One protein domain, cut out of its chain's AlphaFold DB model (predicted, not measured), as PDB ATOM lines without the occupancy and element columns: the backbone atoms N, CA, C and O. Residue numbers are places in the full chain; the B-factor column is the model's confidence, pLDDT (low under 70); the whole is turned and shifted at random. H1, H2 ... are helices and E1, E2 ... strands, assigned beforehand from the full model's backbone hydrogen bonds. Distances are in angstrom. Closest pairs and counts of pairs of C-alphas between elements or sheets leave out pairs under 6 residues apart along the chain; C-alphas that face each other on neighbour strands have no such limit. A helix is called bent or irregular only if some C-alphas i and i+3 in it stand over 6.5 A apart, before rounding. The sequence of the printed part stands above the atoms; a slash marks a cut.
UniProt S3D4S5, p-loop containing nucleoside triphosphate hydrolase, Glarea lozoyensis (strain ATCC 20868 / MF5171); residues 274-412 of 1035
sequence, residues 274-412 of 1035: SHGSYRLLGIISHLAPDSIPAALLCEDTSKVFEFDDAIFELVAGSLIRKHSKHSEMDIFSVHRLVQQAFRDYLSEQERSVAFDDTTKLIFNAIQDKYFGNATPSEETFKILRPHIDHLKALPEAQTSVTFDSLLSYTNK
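Overview. This is residues 274 to 412 of the 1035 residues of the protein "p-loop containing nucleoside triphosphate hydrolase" of Glarea lozoyensis (strain ATCC 20868 / MF5171) (UniProt S3D4S5). A loose three-helix bundle, with long H4 beside H5 and H7, forms one part of this domain; in the other part, H1 sits between H4 and H2, with H3 and the small strand hairpin E1 and E2 nearby. H1 joins the two parts, since it touches H4 as well as H2 and H3, and short H6 lies on the way from H5 to H7. The printed part has 139 residues with seven named helices and two named strands, in the order H1, H2, E1, E2, H3, H4, H5, H6, H7; the class is mostly helix and the two-stranded sheet is antiparallel. The whole is compact, with a radius of gyration of the C-alphas of 14.3 A and spans of 39 by 38 by 26 A.

Arrangement. H1, residues 275 to 284, touches H2, residues 307 to 316, about perpendicular at 77 degrees; their closest C-alphas, of Ser 277 and Ala 310, are 4.4 A apart. The hairpin of E1, residues 320 to 324, and E2, residues 330 to 334, is antiparallel at 154 degrees, with N 321 and O 333 at 2.8 A and N 331 and O 323 at 3.0 A within hydrogen-bond range. Residues 292 to 293 pair antiparallel with residues 331 to 332 of E2. H1 touches H3, residues 336 to 345, at a steep tilt of 55 degrees, opposite ways, closest at the C-alphas of Gly 282 and Phe 342, 7.3 A. H4, residues 348 to 367, touches H1 with residues 351 to 358 alone, closest at the C-alphas of Ile 283 and Thr 358, 5.1 A. H4 and H5, residues 378 to 392, form a helical hairpin at a shallow tilt of 16 degrees, closest at the C-alphas of Ile 366 and Phe 381, 6.9 A. H6, residues 395 to 398, is close to H4 but not clearly touching, with the C-alphas of Ser 352 and Glu 396 closest at 6.5 A. H7, residues 401 to 412, touches H4 at a shallow tilt of 30 degrees, the same way, closest at the C-alphas of Thr 359 and Phe 403, 6.1 A. H4, H5 and H7 make an up and down bundle, each running against the one before it; H5 and H7 are near each other. Every O i to N i+4 pair is within hydrogen-bond range in H1, H2, H3, H4 and H7, and 9 of 11 in H5; H6 is too short for such a pair.

Along the chain. H1 begins at C-alpha 275, (-14.786, 18.472, -36.437), and H1 and H2 are each 14.0 A long. E1 measures 13.2 A, E2 13.8 A and H3 14.1 A. H4 runs 28.4 A from C-alpha 348 at (2.415, 16.198, -40.198). H5 is 20.3 A long and irregular, with C-alphas 383 and 386 7.0 A apart. H6, 6.0 A, is neither bent nor irregular, but only just: C-alphas 395 and 398 are 6.0 A apart. H7, 16.8 A, ends at C-alpha 412, (10.096, 44.612, -31.714).

Size, cuts and confidence. The C-alphas of Tyr 345 and Ala 374, the two farthest apart, are 40.4 A apart. The printed part has no cut. The link from H1 to H2, 22 residues, is long. The mean pLDDT of the printed part is 73.7, and 35 residues are under 70, among them 298 to 306, 323 to 330 and 367 to 380.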
ATOM      1  N   SER A 274     -16.216  15.701 -32.648       80.25
ATOM      2  CA  SER A 274     -16.719  16.518 -33.754       80.25
ATOM      3  C   SER A 274     -15.579  17.275 -34.450       80.25
ATOM      4  O   SER A 274     -14.512  17.515 -33.882       80.25
ATOM      5  N   HIS A 275     -15.796  17.710 -35.694       77.94
ATOM      6  CA  HIS A 275     -14.786  18.472 -36.437       77.94
ATOM      7  C   HIS A 275     -14.408  19.804 -35.754       77.94
ATOM      8  O   HIS A 275     -13.246  20.206 -35.816       77.94
ATOM      9  N   GLY A 276     -15.363  20.466 -35.084       80.94
ATOM     10  CA  GLY A 276     -15.098  21.671 -34.291       80.94
ATOM     11  C   GLY A 276     -14.143  21.367 -33.137       80.94
ATOM     12  O   GLY A 276     -13.062  21.946 -33.064       80.94
ATOM     13  N   SER A 277     -14.477  20.369 -32.317       86.25
ATOM     14  CA  SER A 277     -13.628  19.892 -31.216       86.25
ATOM     15  C   SER A 277     -12.268  19.378 -31.668       86.25
ATOM     16  O   SER A 277     -11.276  19.599 -30.984       86.25
ATOM     17  N   TYR A 278     -12.193  18.720 -32.825       87.56
ATOM     18  CA  TYR A 278     -10.941  18.232 -33.396       87.56
ATOM     19  C   TYR A 278      -9.997  19.383 -33.762       87.56
ATOM     20  O   TYR A 278      -8.836  19.382 -33.350       87.56
ATOM     21  N   ARG A 279     -10.491  20.407 -34.476       86.81
ATOM     22  CA  ARG A 279      -9.689  21.599 -34.806       86.81
ATOM     23  C   ARG A 279      -9.350  22.422 -33.570       86.81
ATOM     24  O   ARG A 279      -8.210  22.858 -33.432       86.81
ATOM     25  N   LEU A 280     -10.304  22.593 -32.656       88.62
ATOM     26  CA  LEU A 280     -10.099  23.337 -31.418       88.62
ATOM     27  C   LEU A 280      -9.081  22.651 -30.497       88.62
ATOM     28  O   LEU A 280      -8.203  23.322 -29.962       88.62
ATOM     29  N   LEU A 281      -9.125  21.322 -30.365       91.06
ATOM     30  CA  LEU A 281      -8.095  20.564 -29.654       91.06
ATOM     31  C   LEU A 281      -6.752  20.610 -30.390       91.06
ATOM     32  O   LEU A 281      -5.717  20.647 -29.734       91.06
ATOM     33  N   GLY A 282      -6.756  20.690 -31.724       91.44
ATOM     34  CA  GLY A 282      -5.566  20.977 -32.527       91.44
ATOM     35  C   GLY A 282      -4.903  22.283 -32.101       91.44
ATOM     36  O   GLY A 282      -3.726  22.271 -31.748       91.44
ATOM     37  N   ILE A 283      -5.667  23.373 -32.028       91.00
ATOM     38  CA  ILE A 283      -5.179  24.682 -31.567       91.00
ATOM     39  C   ILE A 283      -4.706  24.610 -30.105       91.00
ATOM     40  O   ILE A 283      -3.559  24.918 -29.790       91.00
ATOM     41  N   ILE A 284      -5.551  24.101 -29.204       90.62
ATOM     42  CA  ILE A 284      -5.240  23.959 -27.771       90.62
ATOM     43  C   ILE A 284      -4.017  23.049 -27.531       90.62
ATOM     44  O   ILE A 284      -3.296  23.224 -26.548       90.62
ATOM     45  N   SER A 285      -3.727  22.103 -28.429       90.62
ATOM     46  CA  SER A 285      -2.531  21.260 -28.347       90.62
ATOM     47  C   SER A 285      -1.225  21.981 -28.695       90.62
ATOM     48  O   SER A 285      -0.173  21.443 -28.364       90.62
ATOM     49  N   HIS A 286      -1.260  23.178 -29.291       90.62
ATOM     50  CA  HIS A 286      -0.073  24.005 -29.579       90.62
ATOM     51  C   HIS A 286       0.030  25.256 -28.683       90.62
ATOM     52  O   HIS A 286       1.040  25.952 -28.713       90.62
ATOM     53  N   LEU A 287      -0.971  25.530 -27.841       89.88
ATOM     54  CA  LEU A 287      -0.894  26.542 -26.781       89.88
ATOM     55  C   LEU A 287      -0.145  26.006 -25.550       89.88
ATOM     56  O   LEU A 287      -0.099  24.800 -25.322       89.88
ATOM     57  N   ALA A 288       0.394  26.889 -24.699       82.75
ATOM     58  CA  ALA A 288       0.843  26.475 -23.360       82.75
ATOM     59  C   ALA A 288      -0.280  25.732 -22.593       82.75
ATOM     60  O   ALA A 288      -1.447  26.113 -22.721       82.75
ATOM     61  N   PRO A 289       0.048  24.689 -21.805       77.06
ATOM     62  CA  PRO A 289      -0.933  23.756 -21.238       77.06
ATOM     63  C   PRO A 289      -1.890  24.385 -20.223       77.06
ATOM     64  O   PRO A 289      -3.024  23.929 -20.084       77.06
ATOM     65  N   ASP A 290      -1.452  25.424 -19.522       75.94
ATOM     66  CA  ASP A 290      -2.208  26.109 -18.479       75.94
ATOM     67  C   ASP A 290      -2.446  27.581 -18.839       75.94
ATOM     68  O   ASP A 290      -1.769  28.157 -19.688       75.94
ATOM     69  N   SER A 291      -3.397  28.206 -18.140       75.88
ATOM     70  CA  SER A 291      -3.712  29.639 -18.252       75.88
ATOM     71  C   SER A 291      -4.288  30.108 -19.600       75.88
ATOM     72  O   SER A 291      -4.336  31.314 -19.819       75.88
ATOM     73  N   ILE A 292      -4.794  29.209 -20.453       84.06
ATOM     74  CA  ILE A 292      -5.392  29.557 -21.756       84.06
ATOM     75  C   ILE A 292      -6.653  30.418 -21.539       84.06
ATOM     76  O   ILE A 292      -7.627  29.907 -20.980       84.06
ATOM     77  N   PRO A 293      -6.711  31.690 -21.971       78.69
ATOM     78  CA  PRO A 293      -7.912  32.510 -21.804       78.69
ATOM     79  C   PRO A 293      -9.056  31.990 -22.678       78.69
ATOM     80  O   PRO A 293      -8.839  31.650 -23.838       78.69
ATOM     81  N   ALA A 294     -10.291  31.980 -22.171       75.94
ATOM     82  CA  ALA A 294     -11.443  31.638 -23.006       75.94
ATOM     83  C   ALA A 294     -11.639  32.641 -24.152       75.94
ATOM     84  O   ALA A 294     -11.897  32.234 -25.280       75.94
ATOM     85  N   ALA A 295     -11.425  33.932 -23.875       72.38
ATOM     86  CA  ALA A 295     -11.543  35.009 -24.852       72.38
ATOM     87  C   ALA A 295     -10.625  34.798 -26.072       72.38
ATOM     88  O   ALA A 295     -11.108  34.881 -27.195       72.38
ATOM     89  N   LEU A 296      -9.361  34.397 -25.855       77.00
ATOM     90  CA  LEU A 296      -8.385  34.051 -26.908       77.00
ATOM     91  C   LEU A 296      -8.933  33.018 -27.912       77.00
ATOM     92  O   LEU A 296      -8.521  32.982 -29.067       77.00
ATOM     93  N   LEU A 297      -9.864  32.172 -27.472       74.94
ATOM     94  CA  LEU A 297     -10.465  31.124 -28.279       74.94
ATOM     95  C   LEU A 297     -11.850  31.491 -28.843       74.94
ATOM     96  O   LEU A 297     -12.422  30.623 -29.487       74.94
ATOM     97  N   CYS A 298     -12.402  32.697 -28.638       59.75
ATOM     98  CA  CYS A 298     -13.807  33.020 -28.965       59.75
ATOM     99  C   CYS A 298     -14.050  33.744 -30.308       59.75
ATOM    100  O   CYS A 298     -15.000  33.394 -31.012       59.75
ATOM    101  N   GLU A 299     -13.284  34.782 -30.670       52.69
ATOM    102  CA  GLU A 299     -13.766  35.755 -31.682       52.69
ATOM    103  C   GLU A 299     -13.555  35.355 -33.155       52.69
ATOM    104  O   GLU A 299     -14.356  35.740 -34.014       52.69
ATOM    105  N   ASP A 300     -12.525  34.565 -33.473       50.31
ATOM    106  CA  ASP A 300     -12.256  34.107 -34.852       50.31
ATOM    107  C   ASP A 300     -12.619  32.639 -35.109       50.31
ATOM    108  O   ASP A 300     -13.001  32.277 -36.222       50.31
ATOM    109  N   THR A 301     -12.582  31.794 -34.080       45.62
ATOM    110  CA  THR A 301     -12.988  30.377 -34.147       45.62
ATOM    111  C   THR A 301     -14.494  30.218 -34.381       45.62
ATOM    112  O   THR A 301     -14.904  29.368 -35.172       45.62
ATOM    113  N   SER A 302     -15.313  31.075 -33.760       43.66
ATOM    114  CA  SER A 302     -16.783  31.063 -33.821       43.66
ATOM    115  C   SER A 302     -17.341  31.327 -35.223       43.66
ATOM    116  O   SER A 302     -18.459  30.927 -35.540       43.66
ATOM    117  N   LYS A 303     -16.543  31.945 -36.105       43.44
ATOM    118  CA  LYS A 303     -16.857  32.118 -37.535       43.44
ATOM    119  C   LYS A 303     -16.578  30.851 -38.366       43.44
ATOM    120  O   LYS A 303     -17.003  30.779 -39.518       43.44
ATOM    121  N   VAL A 304     -15.851  29.876 -37.812       42.31
ATOM    122  CA  VAL A 304     -15.367  28.660 -38.497       42.31
ATOM    123  C   VAL A 304     -16.039  27.386 -37.959       42.31
ATOM    124  O   VAL A 304     -16.201  26.425 -38.715       42.31
ATOM    125  N   PHE A 305     -16.448  27.362 -36.688       50.91
ATOM    126  CA  PHE A 305     -17.205  26.274 -36.054       50.91
ATOM    127  C   PHE A 305     -17.976  26.761 -34.812       50.91
ATOM    128  O   PHE A 305     -17.653  27.801 -34.244       50.91
ATOM    129  N   GLU A 306     -18.983  25.997 -34.375       63.94
ATOM    130  CA  GLU A 306     -19.748  26.253 -33.145       63.94
ATOM    131  C   GLU A 306     -18.828  26.071 -31.916       63.94
ATOM    132  O   GLU A 306     -18.545  24.959 -31.469       63.94
ATOM    133  N   PHE A 307     -18.266  27.186 -31.431       70.38
ATOM    134  CA  PHE A 307     -17.203  27.192 -30.422       70.38
ATOM    135  C   PHE A 307     -17.656  26.647 -29.060       70.38
ATOM    136  O   PHE A 307     -16.933  25.860 -28.446       70.38
ATOM    137  N   ASP A 308     -18.850  27.032 -28.604       71.75
ATOM    138  CA  ASP A 308     -19.379  26.614 -27.303       71.75
ATOM    139  C   ASP A 308     -19.632  25.101 -27.249       71.75
ATOM    140  O   ASP A 308     -19.263  24.454 -26.267       71.75
ATOM    141  N   ASP A 309     -20.158  24.517 -28.330       74.31
ATOM    142  CA  ASP A 309     -20.364  23.070 -28.457       74.31
ATOM    143  C   ASP A 309     -19.029  22.313 -28.494       74.31
ATOM    144  O   ASP A 309     -18.874  21.275 -27.845       74.31
ATOM    145  N   ALA A 310     -18.022  22.870 -29.179       80.38
ATOM    146  CA  ALA A 310     -16.678  22.303 -29.213       80.38
ATOM    147  C   ALA A 310     -15.995  22.332 -27.830       80.38
ATOM    148  O   ALA A 310     -15.413  21.340 -27.386       80.38
ATOM    149  N   ILE A 311     -16.098  23.445 -27.095       81.25
ATOM    150  CA  ILE A 311     -15.635  23.527 -25.703       81.25
ATOM    151  C   ILE A 311     -16.409  22.553 -24.813       81.25
ATOM    152  O   ILE A 311     -15.792  21.863 -23.998       81.25
ATOM    153  N   PHE A 312     -17.733  22.475 -24.956       76.75
ATOM    154  CA  PHE A 312     -18.566  21.579 -24.162       76.75
ATOM    155  C   PHE A 312     -18.151  20.119 -24.357       76.75
ATOM    156  O   PHE A 312     -17.914  19.424 -23.370       76.75
ATOM    157  N   GLU A 313     -17.973  19.667 -25.599       79.31
ATOM    158  CA  GLU A 313     -17.522  18.310 -25.914       79.31
ATOM    159  C   GLU A 313     -16.118  18.022 -25.346       79.31
ATOM    160  O   GLU A 313     -15.912  16.986 -24.704       79.31
ATOM    161  N   LEU A 314     -15.159  18.946 -25.501       83.56
ATOM    162  CA  LEU A 314     -13.789  18.777 -24.997       83.56
ATOM    163  C   LEU A 314     -13.695  18.790 -23.460       83.56
ATOM    164  O   LEU A 314     -12.896  18.034 -22.890       83.56
ATOM    165  N   VAL A 315     -14.500  19.617 -22.780       76.88
ATOM    166  CA  VAL A 315     -14.614  19.650 -21.309       76.88
ATOM    167  C   VAL A 315     -15.321  18.393 -20.808       76.88
ATOM    168  O   VAL A 315     -14.834  17.732 -19.886       76.88
ATOM    169  N   ALA A 316     -16.441  18.018 -21.433       65.25
ATOM    170  CA  ALA A 316     -17.204  16.831 -21.071       65.25
ATOM    171  C   ALA A 316     -16.382  15.551 -21.270       65.25
ATOM    172  O   ALA A 316     -16.459  14.661 -20.431       65.25
ATOM    173  N   GLY A 317     -15.551  15.479 -22.318       66.62
ATOM    174  CA  GLY A 317     -14.581  14.400 -22.541       66.62
ATOM    175  C   GLY A 317     -13.325  14.479 -21.663       66.62
ATOM    176  O   GLY A 317     -12.502  13.565 -21.688       66.62
ATOM    177  N   SER A 318     -13.156  15.562 -20.892       69.19
ATOM    178  CA  SER A 318     -11.969  15.847 -20.069       69.19
ATOM    179  C   SER A 318     -10.644  15.714 -20.824       69.19
ATOM    180  O   SER A 318      -9.630  15.232 -20.303       69.19
ATOM    181  N   LEU A 319     -10.669  16.185 -22.070       79.19
ATOM    182  CA  LEU A 319      -9.474  16.496 -22.842       79.19
ATOM    183  C   LEU A 319      -8.951  17.878 -22.427       79.19
ATOM    184  O   LEU A 319      -7.745  18.041 -22.253       79.19
ATOM    185  N   ILE A 320      -9.859  18.816 -22.136       82.69
ATOM    186  CA  ILE A 320      -9.560  20.108 -21.501       82.69
ATOM    187  C   ILE A 320     -10.316  20.245 -20.170       82.69
ATOM    188  O   ILE A 320     -11.278  19.527 -19.899       82.69
ATOM    189  N   ARG A 321      -9.881  21.174 -19.319       76.38
ATOM    190  CA  ARG A 321     -10.557  21.578 -18.078       76.38
ATOM    191  C   ARG A 321     -10.870  23.065 -18.136       76.38
ATOM    192  O   ARG A 321     -10.030  23.842 -18.579       76.38
ATOM    193  N   LYS A 322     -12.045  23.444 -17.637       75.75
ATOM    194  CA  LYS A 322     -12.472  24.833 -17.456       75.75
ATOM    195  C   LYS A 322     -12.313  25.230 -15.985       75.75
ATOM    196  O   LYS A 322     -12.869  24.569 -15.110       75.75
ATOM    197  N   HIS A 323     -11.578  26.304 -15.728       69.44
ATOM    198  CA  HIS A 323     -11.444  26.964 -14.433       69.44
ATOM    199  C   HIS A 323     -12.208  28.283 -14.495       69.44
ATOM    200  O   HIS A 323     -11.816  29.197 -15.218       69.44
ATOM    201  N   SER A 324     -13.289  28.393 -13.729       55.56
ATOM    202  CA  SER A 324     -13.988  29.666 -13.576       55.56
ATOM    203  C   SER A 324     -13.387  30.423 -12.392       55.56
ATOM    204  O   SER A 324     -13.391  29.918 -11.265       55.56
ATOM    205  N   LYS A 325     -12.828  31.611 -12.638       50.06
ATOM    206  CA  LYS A 325     -12.471  32.564 -11.577       50.06
ATOM    207  C   LYS A 325     -13.665  33.481 -11.317       50.06
ATOM    208  O   LYS A 325     -14.381  33.849 -12.238       50.06
ATOM    209  N   HIS A 326     -13.826  33.932 -10.074       40.44
ATOM    210  CA  HIS A 326     -14.862  34.905  -9.688       40.44
ATOM    211  C   HIS A 326     -14.676  36.318 -10.293       40.44
ATOM    212  O   HIS A 326     -15.434  37.222  -9.950       40.44
ATOM    213  N   SER A 327     -13.690  36.521 -11.173       41.00
ATOM    214  CA  SER A 327     -13.346  37.801 -11.800       41.00
ATOM    215  C   SER A 327     -13.182  37.647 -13.321       41.00
ATOM    216  O   SER A 327     -12.157  37.158 -13.795       41.00
ATOM    217  N   GLU A 328     -14.211  38.091 -14.041       50.25
ATOM    218  CA  GLU A 328     -14.269  38.551 -15.444       50.25
ATOM    219  C   GLU A 328     -13.831  37.650 -16.619       50.25
ATOM    220  O   GLU A 328     -14.368  37.858 -17.703       50.25
ATOM    221  N   MET A 329     -12.984  36.621 -16.472       56.66
ATOM    222  CA  MET A 329     -12.730  35.660 -17.567       56.66
ATOM    223  C   MET A 329     -12.580  34.202 -17.116       56.66
ATOM    224  O   MET A 329     -11.909  33.882 -16.132       56.66
ATOM    225  N   ASP A 330     -13.174  33.304 -17.905       68.25
ATOM    226  CA  ASP A 330     -12.945  31.862 -17.823       68.25
ATOM    227  C   ASP A 330     -11.557  31.493 -18.378       68.25
ATOM    228  O   ASP A 330     -11.090  32.056 -19.369       68.25
ATOM    229  N   ILE A 331     -10.909  30.510 -17.749       77.50
ATOM    230  CA  ILE A 331      -9.569  30.035 -18.110       77.50
ATOM    231  C   ILE A 331      -9.622  28.530 -18.378       77.50
ATOM    232  O   ILE A 331     -10.164  27.765 -17.582       77.50
ATOM    233  N   PHE A 332      -9.014  28.076 -19.466       82.50
ATOM    234  CA  PHE A 332      -8.849  26.667 -19.793       82.50
ATOM    235  C   PHE A 332      -7.442  26.155 -19.452       82.50
ATOM    236  O   PHE A 332      -6.458  26.894 -19.419       82.50
ATOM    237  N   SER A 333      -7.351  24.850 -19.210       80.12
ATOM    238  CA  SER A 333      -6.089  24.106 -19.148       80.12
ATOM    239  C   SER A 333      -6.252  22.749 -19.821       80.12
ATOM    240  O   SER A 333      -7.278  22.090 -19.638       80.12
ATOM    241  N   VAL A 334      -5.228  22.281 -20.515       83.38
ATOM    242  CA  VAL A 334      -5.152  20.972 -21.166       83.38
ATOM    243  C   VAL A 334      -3.998  20.185 -20.549       83.38
ATOM    244  O   VAL A 334      -2.916  20.709 -20.303       83.38
ATOM    245  N   HIS A 335      -4.205  18.901 -20.261       76.19
ATOM    246  CA  HIS A 335      -3.133  18.110 -19.660       76.19
ATOM    247  C   HIS A 335      -2.016  17.869 -20.692       76.19
ATOM    248  O   HIS A 335      -2.303  17.361 -21.773       76.19
ATOM    249  N   ARG A 336      -0.744  18.139 -20.353       71.69
ATOM    250  CA  ARG A 336       0.419  18.037 -21.274       71.69
ATOM    251  C   ARG A 336       0.462  16.726 -22.080       71.69
ATOM    252  O   ARG A 336       0.681  16.739 -23.285       71.69
ATOM    253  N   LEU A 337       0.168  15.590 -21.437       70.38
ATOM    254  CA  LEU A 337       0.065  14.284 -22.118       70.38
ATOM    255  C   LEU A 337      -1.058  14.199 -23.169       70.38
ATOM    256  O   LEU A 337      -0.883  13.511 -24.166       70.38
ATOM    257  N   VAL A 338      -2.192  14.876 -22.961       77.50
ATOM    258  CA  VAL A 338      -3.287  14.943 -23.944       77.50
ATOM    259  C   VAL A 338      -2.867  15.802 -25.133       77.50
ATOM    260  O   VAL A 338      -3.112  15.396 -26.262       77.50
ATOM    261  N   GLN A 339      -2.180  16.932 -24.903       82.81
ATOM    262  CA  GLN A 339      -1.607  17.729 -25.996       82.81
ATOM    263  C   GLN A 339      -0.629  16.898 -26.824       82.81
ATOM    264  O   GLN A 339      -0.774  16.815 -28.039       82.81
ATOM    265  N   GLN A 340       0.335  16.244 -26.167       74.88
ATOM    266  CA  GLN A 340       1.330  15.413 -26.838       74.88
ATOM    267  C   GLN A 340       0.663  14.276 -27.619       74.88
ATOM    268  O   GLN A 340       0.889  14.160 -28.818       74.88
ATOM    269  N   ALA A 341      -0.218  13.499 -26.983       75.19
ATOM    270  CA  ALA A 341      -0.916  12.404 -27.645       75.19
ATOM    271  C   ALA A 341      -1.795  12.871 -28.815       75.19
ATOM    272  O   ALA A 341      -1.940  12.134 -29.787       75.19
ATOM    273  N   PHE A 342      -2.378  14.073 -28.743       85.44
ATOM    274  CA  PHE A 342      -3.142  14.631 -29.856       85.44
ATOM    275  C   PHE A 342      -2.227  15.090 -30.995       85.44
ATOM    276  O   PHE A 342      -2.472  14.715 -32.136       85.44
ATOM    277  N   ARG A 343      -1.120  15.793 -30.715       84.88
ATOM    278  CA  ARG A 343      -0.114  16.139 -31.740       84.88
ATOM    279  C   ARG A 343       0.475  14.892 -32.406       84.88
ATOM    280  O   ARG A 343       0.638  14.885 -33.622       84.88
ATOM    281  N   ASP A 344       0.729  13.829 -31.642       78.62
ATOM    282  CA  ASP A 344       1.192  12.525 -32.145       78.62
ATOM    283  C   ASP A 344       0.106  11.767 -32.940       78.62
ATOM    284  O   ASP A 344       0.430  10.904 -33.757       78.62
ATOM    285  N   TYR A 345      -1.176  12.086 -32.726       82.38
ATOM    286  CA  TYR A 345      -2.304  11.573 -33.510       82.38
ATOM    287  C   TYR A 345      -2.495  12.321 -34.840       82.38
ATOM    288  O   TYR A 345      -2.852  11.688 -35.837       82.38
ATOM    289  N   LEU A 346      -2.261  13.639 -34.865       84.00
ATOM    290  CA  LEU A 346      -2.312  14.456 -36.081       84.00
ATOM    291  C   LEU A 346      -1.248  14.007 -37.093       84.00
ATOM    292  O   LEU A 346      -0.096  13.745 -36.734       84.00
ATOM    293  N   SER A 347      -1.605  13.994 -38.379       85.00
ATOM    294  CA  SER A 347      -0.601  13.927 -39.445       85.00
ATOM    295  C   SER A 347       0.270  15.188 -39.467       85.00
ATOM    296  O   SER A 347      -0.132  16.249 -38.998       85.00
ATOM    297  N   GLU A 348       1.459  15.090 -40.062       80.94
ATOM    298  CA  GLU A 348       2.415  16.198 -40.198       80.94
ATOM    299  C   GLU A 348       1.785  17.455 -40.836       80.94
ATOM    300  O   GLU A 348       1.984  18.569 -40.357       80.94
ATOM    301  N   GLN A 349       0.922  17.266 -41.844       80.56
ATOM    302  CA  GLN A 349       0.166  18.351 -42.480       80.56
ATOM    303  C   GLN A 349      -0.891  18.958 -41.548       80.56
ATOM    304  O   GLN A 349      -0.979  20.178 -41.441       80.56
ATOM    305  N   GLU A 350      -1.688  18.138 -40.856       85.31
ATOM    306  CA  GLU A 350      -2.685  18.639 -39.896       85.31
ATOM    307  C   GLU A 350      -2.030  19.370 -38.721       85.31
ATOM    308  O   GLU A 350      -2.581  20.350 -38.224       85.31
ATOM    309  N   ARG A 351      -0.853  18.909 -38.289       88.25
ATOM    310  CA  ARG A 351      -0.091  19.514 -37.200       88.25
ATOM    311  C   ARG A 351       0.488  20.868 -37.602       88.25
ATOM    312  O   ARG A 351       0.293  21.827 -36.868       88.25
ATOM    313  N   SER A 352       1.089  20.972 -38.790       83.81
ATOM    314  CA  SER A 352       1.523  22.253 -39.370       83.81
ATOM    315  C   SER A 352       0.352  23.236 -39.514       83.81
ATOM    316  O   SER A 352       0.458  24.376 -39.070       83.81
ATOM    317  N   VAL A 353      -0.808  22.788 -40.016       84.69
ATOM    318  CA  VAL A 353      -2.016  23.631 -40.102       84.69
ATOM    319  C   VAL A 353      -2.505  24.072 -38.718       84.69
ATOM    320  O   VAL A 353      -2.841  25.239 -38.541       84.69
ATOM    321  N   ALA A 354      -2.526  23.179 -37.725       87.12
ATOM    322  CA  ALA A 354      -2.929  23.519 -36.361       87.12
ATOM    323  C   ALA A 354      -1.946  24.490 -35.679       87.12
ATOM    324  O   ALA A 354      -2.383  25.388 -34.959       87.12
ATOM    325  N   PHE A 355      -0.643  24.350 -35.929       90.62
ATOM    326  CA  PHE A 355       0.394  25.262 -35.450       90.62
ATOM    327  C   PHE A 355       0.254  26.660 -36.081       90.62
ATOM    328  O   PHE A 355       0.237  27.662 -35.363       90.62
ATOM    329  N   ASP A 356       0.055  26.740 -37.399       83.19
ATOM    330  CA  ASP A 356      -0.176  28.001 -38.115       83.19
ATOM    331  C   ASP A 356      -1.496  28.676 -37.700       83.19
ATOM    332  O   ASP A 356      -1.545  29.892 -37.529       83.19
ATOM    333  N   ASP A 357      -2.578  27.911 -37.528       83.94
ATOM    334  CA  ASP A 357      -3.863  28.428 -37.034       83.94
ATOM    335  C   ASP A 357      -3.728  28.964 -35.595       83.94
ATOM    336  O   ASP A 357      -4.272  30.023 -35.285       83.94
ATOM    337  N   THR A 358      -2.945  28.300 -34.737       89.62
ATOM    338  CA  THR A 358      -2.632  28.776 -33.373       89.62
ATOM    339  C   THR A 358      -1.799  30.057 -33.396       89.62
ATOM    340  O   THR A 358      -2.076  30.996 -32.652       89.62
ATOM    341  N   THR A 359      -0.800  30.112 -34.276       86.69
ATOM    342  CA  THR A 359       0.095  31.262 -34.436       86.69
ATOM    343  C   THR A 359      -0.669  32.498 -34.909       86.69
ATOM    344  O   THR A 359      -0.525  33.566 -34.316       86.69
ATOM    345  N   LYS A 360      -1.556  32.349 -35.905       81.88
ATOM    346  CA  LYS A 360      -2.467  33.418 -36.358       81.88
ATOM    347  C   LYS A 360      -3.421  33.860 -35.255       81.88
ATOM    348  O   LYS A 360      -3.641  35.050 -35.096       81.88
ATOM    349  N   LEU A 361      -3.972  32.924 -34.486       83.44
ATOM    350  CA  LEU A 361      -4.915  33.221 -33.408       83.44
ATOM    351  C   LEU A 361      -4.254  34.013 -32.264       83.44
ATOM    352  O   LEU A 361      -4.838  34.980 -31.784       83.44
ATOM    353  N   ILE A 362      -3.010  33.688 -31.889       83.12
ATOM    354  CA  ILE A 362      -2.222  34.528 -30.972       83.12
ATOM    355  C   ILE A 362      -1.904  35.882 -31.612       83.12
ATOM    356  O   ILE A 362      -2.046  36.905 -30.951       83.12
ATOM    357  N   PHE A 363      -1.488  35.911 -32.880       78.69
ATOM    358  CA  PHE A 363      -1.147  37.158 -33.562       78.69
ATOM    359  C   PHE A 363      -2.337  38.129 -33.629       78.69
ATOM    360  O   PHE A 363      -2.215  39.281 -33.210       78.69
ATOM    361  N   ASN A 364      -3.510  37.637 -34.034       75.56
ATOM    362  CA  ASN A 364      -4.765  38.383 -34.023       75.56
ATOM    363  C   ASN A 364      -5.128  38.844 -32.605       75.56
ATOM    364  O   ASN A 364      -5.542  39.981 -32.441       75.56
ATOM    365  N   ALA A 365      -4.912  38.034 -31.564       75.19
ATOM    366  CA  ALA A 365      -5.171  38.450 -30.182       75.19
ATOM    367  C   ALA A 365      -4.204  39.531 -29.646       75.19
ATOM    368  O   ALA A 365      -4.518  40.179 -28.647       75.19
ATOM    369  N   ILE A 366      -3.046  39.743 -30.288       72.69
ATOM    370  CA  ILE A 366      -2.155  40.885 -30.005       72.69
ATOM    371  C   ILE A 366      -2.564  42.118 -30.835       72.69
ATOM    372  O   ILE A 366      -2.433  43.238 -30.347       72.69
ATOM    373  N   GLN A 367      -3.041  41.930 -32.074       67.19
ATOM    374  CA  GLN A 367      -3.452  43.029 -32.961       67.19
ATOM    375  C   GLN A 367      -4.853  43.589 -32.661       67.19
ATOM    376  O   GLN A 367      -5.062  44.798 -32.770       67.19
ATOM    377  N   ASP A 368      -5.819  42.727 -32.342       56.91
ATOM    378  CA  ASP A 368      -7.220  43.106 -32.164       56.91
ATOM    379  C   ASP A 368      -7.505  43.592 -30.733       56.91
ATOM    380  O   ASP A 368      -6.778  43.324 -29.774       56.91
ATOM    381  N   LYS A 369      -8.587  44.354 -30.588       50.91
ATOM    382  CA  LYS A 369      -8.918  45.188 -29.424       50.91
ATOM    383  C   LYS A 369      -9.451  44.404 -28.219       50.91
ATOM    384  O   LYS A 369     -10.361  44.889 -27.544       50.91
ATOM    385  N   TYR A 370      -8.846  43.269 -27.876       41.12
ATOM    386  CA  TYR A 370      -9.250  42.406 -26.754       41.12
ATOM    387  C   TYR A 370      -9.378  43.127 -25.396       41.12
ATOM    388  O   TYR A 370     -10.075  42.636 -24.512       41.12
ATOM    389  N   PHE A 371      -8.753  44.304 -25.232       45.78
ATOM    390  CA  PHE A 371      -8.882  45.165 -24.045       45.78
ATOM    391  C   PHE A 371      -9.151  46.654 -24.372       45.78
ATOM    392  O   PHE A 371      -8.896  47.537 -23.557       45.78
ATOM    393  N   GLY A 372      -9.670  46.961 -25.567       39.53
ATOM    394  CA  GLY A 372     -10.256  48.271 -25.903       39.53
ATOM    395  C   GLY A 372      -9.314  49.471 -26.119       39.53
ATOM    396  O   GLY A 372      -9.806  50.534 -26.501       39.53
ATOM    397  N   ASN A 373      -7.997  49.332 -25.938       36.19
ATOM    398  CA  ASN A 373      -7.020  50.425 -26.083       36.19
ATOM    399  C   ASN A 373      -6.208  50.353 -27.393       36.19
ATOM    400  O   ASN A 373      -6.130  49.314 -28.040       36.19
ATOM    401  N   ALA A 374      -5.624  51.490 -27.801       37.81
ATOM    402  CA  ALA A 374      -4.943  51.670 -29.095       37.81
ATOM    403  C   ALA A 374      -3.507  51.100 -29.171       37.81
ATOM    404  O   ALA A 374      -2.857  51.194 -30.208       37.81
ATOM    405  N   THR A 375      -3.025  50.516 -28.078       48.22
ATOM    406  CA  THR A 375      -1.798  49.723 -27.985       48.22
ATOM    407  C   THR A 375      -2.148  48.405 -27.290       48.22
ATOM    408  O   THR A 375      -3.029  48.413 -26.420       48.22
ATOM    409  N   PRO A 376      -1.496  47.272 -27.627       50.44
ATOM    410  CA  PRO A 376      -1.646  46.055 -26.836       50.44
ATOM    411  C   PRO A 376      -1.244  46.382 -25.397       50.44
ATOM    412  O   PRO A 376      -0.156  46.913 -25.164       50.44
ATOM    413  N   SER A 377      -2.133  46.139 -24.430       56.28
ATOM    414  CA  SER A 377      -1.809  46.440 -23.036       56.28
ATOM    415  C   SER A 377      -0.677  45.521 -22.565       56.28
ATOM    416  O   SER A 377      -0.565  44.374 -23.012       56.28
ATOM    417  N   GLU A 378       0.148  46.011 -21.633       59.34
ATOM    418  CA  GLU A 378       1.192  45.205 -20.981       59.34
ATOM    419  C   GLU A 378       0.584  43.909 -20.407       59.34
ATOM    420  O   GLU A 378       1.193  42.844 -20.472       59.34
ATOM    421  N   GLU A 379      -0.674  43.967 -19.953       59.88
ATOM    422  CA  GLU A 379      -1.458  42.821 -19.488       59.88
ATOM    423  C   GLU A 379      -1.812  41.809 -20.592       59.88
ATOM    424  O   GLU A 379      -1.669  40.609 -20.358       59.88
ATOM    425  N   THR A 380      -2.202  42.240 -21.801       65.50
ATOM    426  CA  THR A 380      -2.474  41.324 -22.927       65.50
ATOM    427  C   THR A 380      -1.223  40.543 -23.313       65.50
ATOM    428  O   THR A 380      -1.255  39.315 -23.411       65.50
ATOM    429  N   PHE A 381      -0.097  41.240 -23.502       71.38
ATOM    430  CA  PHE A 381       1.153  40.614 -23.941       71.38
ATOM    431  C   PHE A 381       1.626  39.557 -22.937       71.38
ATOM    432  O   PHE A 381       1.962  38.437 -23.303       71.38
ATOM    433  N   LYS A 382       1.553  39.892 -21.652       70.25
ATOM    434  CA  LYS A 382       1.867  39.073 -20.473       70.25
ATOM    435  C   LYS A 382       0.966  37.846 -20.298       70.25
ATOM    436  O   LYS A 382       1.452  36.803 -19.870       70.25
ATOM    437  N   ILE A 383      -0.311  37.935 -20.678       74.62
ATOM    438  CA  ILE A 383      -1.217  36.776 -20.761       74.62
ATOM    439  C   ILE A 383      -0.815  35.851 -21.921       74.62
ATOM    440  O   ILE A 383      -0.814  34.632 -21.761       74.62
ATOM    441  N   LEU A 384      -0.451  36.408 -23.080       81.44
ATOM    442  CA  LEU A 384      -0.133  35.628 -24.283       81.44
ATOM    443  C   LEU A 384       1.297  35.066 -24.299       81.44
ATOM    444  O   LEU A 384       1.546  34.034 -24.927       81.44
ATOM    445  N   ARG A 385       2.233  35.696 -23.581       80.88
ATOM    446  CA  ARG A 385       3.665  35.369 -23.593       80.88
ATOM    447  C   ARG A 385       3.974  33.892 -23.296       80.88
ATOM    448  O   ARG A 385       4.692  33.301 -24.101       80.88
ATOM    449  N   PRO A 386       3.380  33.229 -22.276       79.12
ATOM    450  CA  PRO A 386       3.586  31.796 -22.053       79.12
ATOM    451  C   PRO A 386       3.207  30.924 -23.259       79.12
ATOM    452  O   PRO A 386       3.879  29.929 -23.520       79.12
ATOM    453  N   HIS A 387       2.163  31.288 -24.013       86.06
ATOM    454  CA  HIS A 387       1.747  30.552 -25.209       86.06
ATOM    455  C   HIS A 387       2.702  30.793 -26.390       86.06
ATOM    456  O   HIS A 387       3.024  29.844 -27.100       86.06
ATOM    457  N   ILE A 388       3.215  32.019 -26.554       86.06
ATOM    458  CA  ILE A 388       4.242  32.345 -27.559       86.06
ATOM    459  C   ILE A 388       5.525  31.547 -27.291       86.06
ATOM    460  O   ILE A 388       6.073  30.933 -28.203       86.06
ATOM    461  N   ASP A 389       5.998  31.508 -26.042       79.44
ATOM    462  CA  ASP A 389       7.206  30.757 -25.682       79.44
ATOM    463  C   ASP A 389       6.999  29.235 -25.738       79.44
ATOM    464  O   ASP A 389       7.936  28.509 -26.067       79.44
ATOM    465  N   HIS A 390       5.777  28.737 -25.503       81.94
ATOM    466  CA  HIS A 390       5.459  27.332 -25.765       81.94
ATOM    467  C   HIS A 390       5.581  26.999 -27.255       81.94
ATOM    468  O   HIS A 390       6.211  25.998 -27.583       81.94
ATOM    469  N   LEU A 391       5.061  27.848 -28.152       87.31
ATOM    470  CA  LEU A 391       5.240  27.669 -29.596       87.31
ATOM    471  C   LEU A 391       6.730  27.666 -29.988       87.31
ATOM    472  O   LEU A 391       7.122  26.781 -30.742       87.31
ATOM    473  N   LYS A 392       7.575  28.554 -29.425       83.62
ATOM    474  CA  LYS A 392       9.042  28.572 -29.682       83.62
ATOM    475  C   LYS A 392       9.716  27.224 -29.397       83.62
ATOM    476  O   LYS A 392      10.716  26.898 -30.031       83.62
ATOM    477  N   ALA A 393       9.207  26.471 -28.421       78.06
ATOM    478  CA  ALA A 393       9.773  25.197 -27.986       78.06
ATOM    479  C   ALA A 393       9.309  23.986 -28.823       78.06
ATOM    480  O   ALA A 393       9.806  22.876 -28.612       78.06
ATOM    481  N   LEU A 394       8.357  24.161 -29.747       81.81
ATOM    482  CA  LEU A 394       7.839  23.081 -30.590       81.81
ATOM    483  C   LEU A 394       8.654  22.932 -31.892       81.81
ATOM    484  O   LEU A 394       9.090  23.938 -32.451       81.81
ATOM    485  N   PRO A 395       8.850  21.704 -32.420       77.75
ATOM    486  CA  PRO A 395       9.610  21.477 -33.657       77.75
ATOM    487  C   PRO A 395       9.102  22.275 -34.864       77.75
ATOM    488  O   PRO A 395       9.894  22.734 -35.684       77.75
ATOM    489  N   GLU A 396       7.786  22.463 -34.954       85.12
ATOM    490  CA  GLU A 396       7.103  23.128 -36.065       85.12
ATOM    491  C   GLU A 396       7.502  24.616 -36.203       85.12
ATOM    492  O   GLU A 396       7.467  25.168 -37.308       85.12
ATOM    493  N   ALA A 397       7.989  25.238 -35.119       79.75
ATOM    494  CA  ALA A 397       8.505  26.607 -35.106       79.75
ATOM    495  C   ALA A 397       9.714  26.824 -36.027       79.75
ATOM    496  O   ALA A 397       9.924  27.939 -36.483       79.75
ATOM    497  N   GLN A 398      10.486  25.775 -36.339       75.25
ATOM    498  CA  GLN A 398      11.646  25.870 -37.239       75.25
ATOM    499  C   GLN A 398      11.260  25.981 -38.724       75.25
ATOM    500  O   GLN A 398      12.129  26.177 -39.567       75.25
ATOM    501  N   THR A 399       9.976  25.793 -39.051       74.56
ATOM    502  CA  THR A 399       9.485  25.683 -40.437       74.56
ATOM    503  C   THR A 399       8.306  26.601 -40.764       74.56
ATOM    504  O   THR A 399       7.904  26.676 -41.925       74.56
ATOM    505  N   SER A 400       7.724  27.290 -39.776       76.44
ATOM    506  CA  SER A 400       6.549  28.142 -39.987       76.44
ATOM    507  C   SER A 400       6.925  29.613 -40.148       76.44
ATOM    508  O   SER A 400       7.181  30.324 -39.177       76.44
ATOM    509  N   VAL A 401       6.798  30.108 -41.380       76.06
ATOM    510  CA  VAL A 401       6.931  31.536 -41.719       76.06
ATOM    511  C   VAL A 401       5.970  32.409 -40.896       76.06
ATOM    512  O   VAL A 401       6.301  33.536 -40.519       76.06
ATOM    513  N   THR A 402       4.776  31.898 -40.559       74.06
ATOM    514  CA  THR A 402       3.815  32.644 -39.722       74.06
ATOM    515  C   THR A 402       4.345  32.871 -38.306       74.06
ATOM    516  O   THR A 402       4.029  33.880 -37.676       74.06
ATOM    517  N   PHE A 403       5.204  31.974 -37.822       83.19
ATOM    518  CA  PHE A 403       5.791  32.052 -36.496       83.19
ATOM    519  C   PHE A 403       7.015  32.963 -36.440       83.19
ATOM    520  O   PHE A 403       7.111  33.771 -35.518       83.19
ATOM    521  N   ASP A 404       7.871  32.942 -37.465       77.88
ATOM    522  CA  ASP A 404       8.949  33.931 -37.621       77.88
ATOM    523  C   ASP A 404       8.400  35.365 -37.645       77.88
ATOM    524  O   ASP A 404       8.990  36.290 -37.080       77.88
ATOM    525  N   SER A 405       7.210  35.537 -38.232       75.94
ATOM    526  CA  SER A 405       6.448  36.788 -38.184       75.94
ATOM    527  C   SER A 405       6.135  37.173 -36.738       75.94
ATOM    528  O   SER A 405       6.569  38.223 -36.261       75.94
ATOM    529  N   LEU A 406       5.399  36.317 -36.019       80.50
ATOM    530  CA  LEU A 406       4.996  36.550 -34.631       80.50
ATOM    531  C   LEU A 406       6.215  36.836 -33.733       80.50
ATOM    532  O   LEU A 406       6.177  37.733 -32.889       80.50
ATOM    533  N   LEU A 407       7.322  36.125 -33.953       80.69
ATOM    534  CA  LEU A 407       8.583  36.322 -33.248       80.69
ATOM    535  C   LEU A 407       9.209  37.693 -33.556       80.69
ATOM    536  O   LEU A 407       9.593  38.415 -32.639       80.69
ATOM    537  N   SER A 408       9.253  38.096 -34.827       77.06
ATOM    538  CA  SER A 408       9.737  39.416 -35.253       77.06
ATOM    539  C   SER A 408       8.906  40.558 -34.650       77.06
ATOM    540  O   SER A 408       9.468  41.541 -34.164       77.06
ATOM    541  N   TYR A 409       7.579  40.412 -34.593       73.31
ATOM    542  CA  TYR A 409       6.686  41.396 -33.973       73.31
ATOM    543  C   TYR A 409       6.896  41.509 -32.463       73.31
ATOM    544  O   TYR A 409       7.095  42.600 -31.932       73.31
ATOM    545  N   THR A 410       6.886  40.367 -31.771       74.00
ATOM    546  CA  THR A 410       7.015  40.313 -30.309       74.00
ATOM    547  C   THR A 410       8.383  40.820 -29.845       74.00
ATOM    548  O   THR A 410       8.437  41.595 -28.896       74.00
ATOM    549  N   ASN A 411       9.465  40.511 -30.569       74.69
ATOM    550  CA  ASN A 411      10.797  41.063 -30.299       74.69
ATOM    551  C   ASN A 411      10.863  42.592 -30.497       74.69
ATOM    552  O   ASN A 411      11.543  43.276 -29.733       74.69
ATOM    553  N   LYS A 412      10.164  43.151 -31.499       67.25
ATOM    554  CA  LYS A 412      10.096  44.612 -31.714       67.25
ATOM    555  C   LYS A 412       9.298  45.324 -30.618       67.25
ATOM    556  O   LYS A 412       9.674  46.429 -30.241       67.25
TER     557      LYS A 412